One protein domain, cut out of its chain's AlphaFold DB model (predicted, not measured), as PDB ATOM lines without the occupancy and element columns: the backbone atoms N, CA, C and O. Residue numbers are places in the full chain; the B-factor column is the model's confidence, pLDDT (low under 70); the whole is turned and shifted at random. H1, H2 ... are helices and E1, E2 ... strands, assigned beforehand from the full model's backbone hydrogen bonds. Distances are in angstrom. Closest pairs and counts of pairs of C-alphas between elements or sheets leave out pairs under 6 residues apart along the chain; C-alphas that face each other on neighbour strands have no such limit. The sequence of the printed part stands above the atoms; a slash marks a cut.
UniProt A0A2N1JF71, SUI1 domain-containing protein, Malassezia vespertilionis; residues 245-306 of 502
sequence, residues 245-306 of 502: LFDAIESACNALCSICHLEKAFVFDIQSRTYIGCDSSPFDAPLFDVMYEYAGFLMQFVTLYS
ATOM      1  N   LEU A 245     -19.969 -10.214  13.330       73.69
ATOM      2  CA  LEU A 245     -18.702  -9.987  14.042       73.69
ATOM      3  C   LEU A 245     -17.762 -11.198  13.921       73.69
ATOM      4  O   LEU A 245     -16.548 -11.031  13.824       73.69
ATOM      5  N   PHE A 246     -18.324 -12.407  13.900       75.69
ATOM      6  CA  PHE A 246     -17.564 -13.633  13.683       75.69
ATOM      7  C   PHE A 246     -16.898 -13.648  12.297       75.69
ATOM      8  O   PHE A 246     -15.678 -13.783  12.209       75.69
ATOM      9  N   ASP A 247     -17.676 -13.412  11.239       80.94
ATOM     10  CA  ASP A 247     -17.195 -13.383   9.852       80.94
ATOM     11  C   ASP A 247     -16.168 -12.257   9.627       80.94
ATOM     12  O   ASP A 247     -15.211 -12.401   8.864       80.94
ATOM     13  N   ALA A 248     -16.326 -11.128  10.325       82.31
ATOM     14  CA  ALA A 248     -15.382 -10.018  10.284       82.31
ATOM     15  C   ALA A 248     -14.032 -10.392  10.920       82.31
ATOM     16  O   ALA A 248     -12.981 -10.058  10.368       82.31
ATOM     17  N   ILE A 249     -14.044 -11.100  12.057       82.19
ATOM     18  CA  ILE A 249     -12.823 -11.594  12.711       82.19
ATOM     19  C   ILE A 249     -12.139 -12.647  11.837       82.19
ATOM     20  O   ILE A 249     -10.922 -12.586  11.670       82.19
ATOM     21  N   GLU A 250     -12.895 -13.573  11.245       84.88
ATOM     22  CA  GLU A 250     -12.355 -14.576  10.321       84.88
ATOM     23  C   GLU A 250     -11.715 -13.911   9.092       84.88
ATOM     24  O   GLU A 250     -10.565 -14.196   8.750       84.88
ATOM     25  N   SER A 251     -12.404 -12.946   8.475       85.94
ATOM     26  CA  SER A 251     -11.874 -12.171   7.348       85.94
ATOM     27  C   SER A 251     -10.592 -11.413   7.718       85.94
ATOM     28  O   SER A 251      -9.622 -11.427   6.955       85.94
ATOM     29  N   ALA A 252     -10.541 -10.813   8.911       84.06
ATOM     30  CA  ALA A 252      -9.345 -10.147   9.418       84.06
ATOM     31  C   ALA A 252      -8.183 -11.131   9.651       84.06
ATOM     32  O   ALA A 252      -7.046 -10.813   9.302       84.06
ATOM     33  N   CYS A 253      -8.454 -12.328  10.183       82.62
ATOM     34  CA  CYS A 253      -7.443 -13.377  10.353       82.62
ATOM     35  C   CYS A 253      -6.899 -13.850   8.998       82.62
ATOM     36  O   CYS A 253      -5.687 -13.947   8.828       82.62
ATOM     37  N   ASN A 254      -7.773 -14.054   8.009       85.12
ATOM     38  CA  ASN A 254      -7.376 -14.433   6.651       85.12
ATOM     39  C   ASN A 254      -6.492 -13.362   5.994       85.12
ATOM     40  O   ASN A 254      -5.464 -13.681   5.392       85.12
ATOM     41  N   ALA A 255      -6.854 -12.085   6.147       83.94
ATOM     42  CA  ALA A 255      -6.044 -10.975   5.659       83.94
ATOM     43  C   ALA A 255      -4.672 -10.928   6.352       83.94
ATOM     44  O   ALA A 255      -3.655 -10.744   5.683       83.94
ATOM     45  N   LEU A 256      -4.625 -11.147   7.670       82.19
ATOM     46  CA  LEU A 256      -3.376 -11.201   8.431       82.19
ATOM     47  C   LEU A 256      -2.474 -12.344   7.950       82.19
ATOM     48  O   LEU A 256      -1.300 -12.106   7.670       82.19
ATOM     49  N   CYS A 257      -3.014 -13.557   7.794       80.38
ATOM     50  CA  CYS A 257      -2.258 -14.702   7.284       80.38
ATOM     51  C   CYS A 257      -1.712 -14.430   5.878       80.38
ATOM     52  O   CYS A 257      -0.544 -14.704   5.605       80.38
ATOM     53  N   SER A 258      -2.518 -13.812   5.008       83.00
ATOM     54  CA  SER A 258      -2.101 -13.485   3.644       83.00
ATOM     55  C   SER A 258      -1.026 -12.395   3.575       83.00
ATOM     56  O   SER A 258      -0.169 -12.473   2.699       83.00
ATOM     57  N   ILE A 259      -1.076 -11.375   4.438       86.25
ATOM     58  CA  ILE A 259      -0.128 -10.245   4.423       86.25
ATOM     59  C   ILE A 259       1.182 -10.614   5.122       86.25
ATOM     60  O   ILE A 259       2.259 -10.235   4.668       86.25
ATOM     61  N   CYS A 260       1.091 -11.323   6.247       80.75
ATOM     62  CA  CYS A 260       2.235 -11.639   7.096       80.75
ATOM     63  C   CYS A 260       2.847 -13.016   6.802       80.75
ATOM     64  O   CYS A 260       3.797 -13.389   7.483       80.75
ATOM     65  N   HIS A 261       2.321 -13.754   5.817       82.00
ATOM     66  CA  HIS A 261       2.732 -15.126   5.492       82.00
ATOM     67  C   HIS A 261       2.722 -16.053   6.717       82.00
ATOM     68  O   HIS A 261       3.624 -16.865   6.909       82.00
ATOM     69  N   LEU A 262       1.700 -15.908   7.566       78.69
ATOM     70  CA  LEU A 262       1.494 -16.789   8.713       78.69
ATOM     71  C   LEU A 262       0.762 -18.048   8.253       78.69
ATOM     72  O   LEU A 262      -0.197 -17.959   7.487       78.69
ATOM     73  N   GLU A 263       1.181 -19.206   8.758       77.06
ATOM     74  CA  GLU A 263       0.519 -20.486   8.468       77.06
ATOM     75  C   GLU A 263      -0.886 -20.554   9.086       77.06
ATOM     76  O   GLU A 263      -1.809 -21.096   8.481       77.06
ATOM     77  N   LYS A 264      -1.056 -19.975  10.281       79.69
ATOM     78  CA  LYS A 264      -2.304 -19.990  11.050       79.69
ATOM     79  C   LYS A 264      -2.383 -18.779  11.980       79.69
ATOM     80  O   LYS A 264      -1.360 -18.332  12.505       79.69
ATOM     81  N   ALA A 265      -3.591 -18.275  12.225       80.31
ATOM     82  CA  ALA A 265      -3.845 -17.197  13.175       80.31
ATOM     83  C   ALA A 265      -5.018 -17.529  14.105       80.31
ATOM     84  O   ALA A 265      -6.085 -17.967  13.676       80.31
ATOM     85  N   PHE A 266      -4.829 -17.257  15.397       82.56
ATOM     86  CA  PHE A 266      -5.848 -17.419  16.429       82.56
ATOM     87  C   PHE A 266      -6.023 -16.117  17.205       82.56
ATOM     88  O   PHE A 266      -5.048 -15.476  17.599       82.56
ATOM     89  N   VAL A 267      -7.274 -15.757  17.476       85.06
ATOM     90  CA  VAL A 267      -7.630 -14.641  18.356       85.06
ATOM     91  C   VAL A 267      -8.092 -15.217  19.683       85.06
ATOM     92  O   VAL A 267      -9.126 -15.879  19.733       85.06
ATOM     93  N   PHE A 268      -7.341 -14.969  20.753       82.31
ATOM     94  CA  PHE A 268      -7.629 -15.487  22.091       82.31
ATOM     95  C   PHE A 268      -8.269 -14.439  22.999       82.31
ATOM     96  O   PHE A 268      -7.867 -13.274  23.006       82.31
ATOM     97  N   ASP A 269      -9.202 -14.885  23.835       79.25
ATOM     98  CA  ASP A 269      -9.476 -14.249  25.114       79.25
ATOM     99  C   ASP A 269      -8.437 -14.716  26.139       79.25
ATOM    100  O   ASP A 269      -8.320 -15.900  26.447       79.25
ATOM    101  N   ILE A 270      -7.674 -13.774  26.684       76.56
ATOM    102  CA  ILE A 270      -6.538 -14.070  27.557       76.56
ATOM    103  C   ILE A 270      -7.000 -14.621  28.916       76.56
ATOM    104  O   ILE A 270      -6.334 -15.491  29.480       76.56
ATOM    105  N   GLN A 271      -8.133 -14.143  29.450       74.50
ATOM    106  CA  GLN A 271      -8.586 -14.534  30.790       74.50
ATOM    107  C   GLN A 271      -9.117 -15.966  30.824       74.50
ATOM    108  O   GLN A 271      -8.693 -16.756  31.668       74.50
ATOM    109  N   SER A 272     -10.020 -16.312  29.903       75.06
ATOM    110  CA  SER A 272     -10.591 -17.663  29.821       75.06
ATOM    111  C   SER A 272      -9.765 -18.628  28.961       75.06
ATOM    112  O   SER A 272     -10.045 -19.826  28.930       75.06
ATOM    113  N   ARG A 273      -8.736 -18.115  28.267       80.12
ATOM    114  CA  ARG A 273      -7.896 -18.828  27.287       80.12
ATOM    115  C   ARG A 273      -8.688 -19.460  26.139       80.12
ATOM    116  O   ARG A 273      -8.155 -20.313  25.430       80.12
ATOM    117  N   THR A 274      -9.947 -19.067  25.949       84.31
ATOM    118  CA  THR A 274     -10.750 -19.478  24.799       84.31
ATOM    119  C   THR A 274     -10.305 -18.715  23.561       84.31
ATOM    120  O   THR A 274      -9.817 -17.591  23.652       84.31
ATOM    121  N   TYR A 275     -10.456 -19.317  22.383       86.38
ATOM    122  CA  TYR A 275     -10.262 -18.597  21.130       86.38
ATOM    123  C   TYR A 275     -11.608 -18.116  20.591       86.38
ATOM    124  O   TYR A 275     -12.597 -18.842  20.550       86.38
ATOM    125  N   ILE A 276     -11.650 -16.859  20.182       83.12
ATOM    126  CA  ILE A 276     -12.847 -16.188  19.680       83.12
ATOM    127  C   ILE A 276     -12.992 -16.445  18.183       83.12
ATOM    128  O   ILE A 276     -14.092 -16.694  17.705       83.12
ATOM    129  N   GLY A 277     -11.886 -16.457  17.444       81.25
ATOM    130  CA  GLY A 277     -11.886 -16.688  16.006       81.25
ATOM    131  C   GLY A 277     -10.535 -17.188  15.519       81.25
ATOM    132  O   GLY A 277      -9.520 -17.055  16.207       81.25
ATOM    133  N   CYS A 278     -10.546 -17.790  14.341       83.25
ATOM    134  CA  CYS A 278      -9.355 -18.202  13.619       83.25
ATOM    135  C   CYS A 278      -9.551 -17.935  12.128       83.25
ATOM    136  O   CYS A 278     -10.657 -17.635  11.684       83.25
ATOM    137  N   ASP A 279      -8.472 -18.045  11.366       84.50
ATOM    138  CA  ASP A 279      -8.536 -18.078   9.907       84.50
ATOM    139  C   ASP A 279      -9.269 -19.339   9.395       84.50
ATOM    140  O   ASP A 279      -9.457 -20.315  10.133       84.50
ATOM    141  N   SER A 280      -9.629 -19.329   8.110       86.88
ATOM    142  CA  SER A 280     -10.449 -20.356   7.453       86.88
ATOM    143  C   SER A 280      -9.731 -21.689   7.195       86.88
ATOM    144  O   SER A 280     -10.342 -22.626   6.677       86.88
ATOM    145  N   SER A 281      -8.429 -21.800   7.478       82.88
ATOM    146  CA  SER A 281      -7.712 -23.075   7.349       82.88
ATOM    147  C   SER A 281      -8.178 -24.073   8.431       82.88
ATOM    148  O   SER A 281      -8.775 -23.662   9.434       82.88
ATOM    149  N   PRO A 282      -7.956 -25.393   8.273       85.94
ATOM    150  CA  PRO A 282      -8.411 -26.374   9.257       85.94
ATOM    151  C   PRO A 282      -7.861 -26.088  10.662       85.94
ATOM    152  O   PRO A 282      -6.819 -25.457  10.840       85.94
ATOM    153  N   PHE A 283      -8.596 -26.535  11.682       86.81
ATOM    154  CA  PHE A 283      -8.180 -26.364  13.071       86.81
ATOM    155  C   PHE A 283      -6.946 -27.225  13.362       86.81
ATOM    156  O   PHE A 283      -7.015 -28.452  13.306       86.81
ATOM    157  N   ASP A 284      -5.841 -26.569  13.701       83.56
ATOM    158  CA  ASP A 284      -4.585 -27.204  14.092       83.56
ATOM    159  C   ASP A 284      -4.526 -27.334  15.622       83.56
ATOM    160  O   ASP A 284      -4.313 -26.353  16.340       83.56
ATOM    161  N   ALA A 285      -4.774 -28.549  16.121       87.06
ATOM    162  CA  ALA A 285      -4.763 -28.836  17.553       87.06
ATOM    163  C   ALA A 285      -3.355 -28.734  18.179       87.06
ATOM    164  O   ALA A 285      -3.235 -28.035  19.184       87.06
ATOM    165  N   PRO A 286      -2.288 -29.328  17.600       85.19
ATOM    166  CA  PRO A 286      -0.924 -29.135  18.096       85.19
ATOM    167  C   PRO A 286      -0.516 -27.665  18.236       85.19
ATOM    168  O   PRO A 286       0.034 -27.272  19.264       85.19
ATOM    169  N   LEU A 287      -0.808 -26.832  17.233       84.38
ATOM    170  CA  LEU A 287      -0.476 -25.411  17.306       84.38
ATOM    171  C   LEU A 287      -1.302 -24.686  18.375       84.38
ATOM    172  O   LEU A 287      -0.769 -23.845  19.103       84.38
ATOM    173  N   PHE A 288      -2.590 -25.016  18.496       86.62
ATOM    174  CA  PHE A 288      -3.442 -24.467  19.546       86.62
ATOM    175  C   PHE A 288      -2.900 -24.786  20.944       86.62
ATOM    176  O   PHE A 288      -2.875 -23.896  21.792       86.62
ATOM    177  N   ASP A 289      -2.430 -26.012  21.176       86.31
ATOM    178  CA  ASP A 289      -1.878 -26.431  22.467       86.31
ATOM    179  C   ASP A 289      -0.645 -25.594  22.845       86.31
ATOM    180  O   ASP A 289      -0.567 -25.072  23.961       86.31
ATOM    181  N   VAL A 290       0.264 -25.351  21.892       84.69
ATOM    182  CA  VAL A 290       1.430 -24.470  22.098       84.69
ATOM    183  C   VAL A 290       0.991 -23.038  22.425       84.69
ATOM    184  O   VAL A 290       1.518 -22.415  23.350       84.69
ATOM    185  N   MET A 291       0.010 -22.502  21.695       83.69
ATOM    186  CA  MET A 291      -0.504 -21.151  21.941       83.69
ATOM    187  C   MET A 291      -1.222 -21.039  23.291       83.69
ATOM    188  O   MET A 291      -1.089 -20.026  23.980       83.69
ATOM    189  N   TYR A 292      -1.946 -22.080  23.701       85.25
ATOM    190  CA  TYR A 292      -2.613 -22.160  24.996       85.25
ATOM    191  C   TYR A 292      -1.606 -22.137  26.154       85.25
ATOM    192  O   TYR A 292      -1.788 -21.388  27.122       85.25
ATOM    193  N   GLU A 293      -0.518 -22.907  26.053       85.75
ATOM    194  CA  GLU A 293       0.578 -22.880  27.029       85.75
ATOM    195  C   GLU A 293       1.267 -21.514  27.064       85.75
ATOM    196  O   GLU A 293       1.498 -20.961  28.143       85.75
ATOM    197  N   TYR A 294       1.529 -20.929  25.892       83.88
ATOM    198  CA  TYR A 294       2.147 -19.612  25.781       83.88
ATOM    199  C   TYR A 294       1.284 -18.507  26.406       83.88
ATOM    200  O   TYR A 294       1.792 -17.689  27.173       83.88
ATOM    201  N   ALA A 295      -0.030 -18.508  26.164       81.62
ATOM    202  CA  ALA A 295      -0.963 -17.577  26.802       81.62
ATOM    203  C   ALA A 295      -0.976 -17.741  28.334       81.62
ATOM    204  O   ALA A 295      -0.975 -16.752  29.074       81.62
ATOM    205  N   GLY A 296      -0.924 -18.985  28.821       82.00
ATOM    206  CA  GLY A 296      -0.776 -19.281  30.246       82.00
ATOM    207  C   GLY A 296       0.525 -18.727  30.835       82.00
ATOM    208  O   GLY A 296       0.497 -18.087  31.890       82.00
ATOM    209  N   PHE A 297       1.646 -18.917  30.136       84.56
ATOM    210  CA  PHE A 297       2.944 -18.357  30.512       84.56
ATOM    211  C   PHE A 297       2.908 -16.826  30.556       84.56
ATOM    212  O   PHE A 297       3.353 -16.244  31.543       84.56
ATOM    213  N   LEU A 298       2.337 -16.167  29.542       80.88
ATOM    214  CA  LEU A 298       2.229 -14.706  29.497       80.88
ATOM    215  C   LEU A 298       1.493 -14.152  30.720       80.88
ATOM    216  O   LEU A 298       1.950 -13.177  31.312       80.88
ATOM    217  N   MET A 299       0.406 -14.792  31.153       78.00
ATOM    218  CA  MET A 299      -0.330 -14.361  32.346       78.00
ATOM    219  C   MET A 299       0.488 -14.504  33.632       78.00
ATOM    220  O   MET A 299       0.485 -13.606  34.480       78.00
ATOM    221  N   GLN A 300       1.233 -15.600  33.773       80.75
ATOM    222  CA  GLN A 300       2.140 -15.789  34.908       80.75
ATOM    223  C   GLN A 300       3.285 -14.769  34.881       80.75
ATOM    224  O   GLN A 300       3.616 -14.174  35.907       80.75
ATOM    225  N   PHE A 301       3.841 -14.520  33.697       82.12
ATOM    226  CA  PHE A 301       4.921 -13.569  33.481       82.12
ATOM    227  C   PHE A 301       4.480 -12.138  33.811       82.12
ATOM    228  O   PHE A 301       5.141 -11.459  34.591       82.12
ATOM    229  N   VAL A 302       3.323 -11.688  33.316       76.56
ATOM    230  CA  VAL A 302       2.763 -10.366  33.651       76.56
ATOM    231  C   VAL A 302       2.545 -10.227  35.157       76.56
ATOM    232  O   VAL A 302       2.861  -9.187  35.735       76.56
ATOM    233  N   THR A 303       2.063 -11.284  35.814       76.19
ATOM    234  CA  THR A 303       1.854 -11.281  37.268       76.19
ATOM    235  C   THR A 303       3.173 -11.098  38.025       76.19
ATOM    236  O   THR A 303       3.216 -10.325  38.983       76.19
ATOM    237  N   LEU A 304       4.263 -11.720  37.562       81.06
ATOM    238  CA  LEU A 304       5.593 -11.598  38.170       81.06
ATOM    239  C   LEU A 304       6.119 -10.152  38.163       81.06
ATOM    240  O   LEU A 304       6.715  -9.706  39.142       81.06
ATOM    241  N   TYR A 305       5.870  -9.409  37.082       77.81
ATOM    242  CA  TYR A 305       6.344  -8.028  36.911       77.81
ATOM    243  C   TYR A 305       5.322  -6.960  37.327       77.81
ATOM    244  O   TYR A 305       5.631  -5.769  37.292       77.81
ATOM    245  N   SER A 306       4.129  -7.361  37.776       73.00
ATOM    246  CA  SER A 306       3.042  -6.445  38.162       73.00
ATOM    247  C   SER A 306       3.402  -5.484  39.306       73.00
ATOM    248  O   SER A 306       2.779  -4.434  39.452       73.00
TER     249      SER A 306
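AT A GLANCE: This is residues 245 to 306 of the 502 residues of the protein "SUI1 domain-containing protein" of Malassezia vespertilionis (UniProt A0A2N1JF71). A small hairpin of two short strands, E1 and E2, stands between two helices that stay apart: H1 packs on the hairpin, chiefly at E2, and the longer H2 passes near E1. The last residues, 300 to 306, of which 300 to 305 belong to H2, stick out free. The printed part has 62 residues, with the named elements H1, E1, E2 and H2 in that order; the sheet, E1 - E2, is antiparallel, and the class is mostly helix. The whole is only just loose, close to compact, with a radius of gyration of the C-alphas of 12.9 A and spans of 35 by 25 by 20 A.

IN THESE COORDINATES: Find C-alpha 245 at (-18.702, -9.987, 14.042); from there H1, residues 245 to 260, runs 22.1 A. Look next at E1, residues 266 to 268, 6.2 A long, and E2, residues 275 to 278, 7.6 A long. H2, residues 285 to 305, runs 30.5 A to C-alpha 305 at (6.344, -8.028, 36.911).

HOW THE PARTS SIT: E1 and E2 form a hairpin, antiparallel at 164 degrees between their directions; look for N 267 and O 277, 2.9 A apart and within hydrogen-bond range. The closest C-alphas of H1 and E2 are those of Glu 250 and Cys 278, at 5.7 A. E1 and H2 are near each other, with 6 pairs of C-alphas within 10 A. H1 and H2 are apart. In H1 and H2 every O i to N i+4 pair is within hydrogen-bond range.

THE WHOLE: The two C-alphas farthest apart, of Pro 282 and Ser 306, are 36.9 A from each other. The printed part has no cut. The link from H1 to E1 is tight; the other two are short. Mean pLDDT of the printed part is 82.0, and no printed residue is under 70.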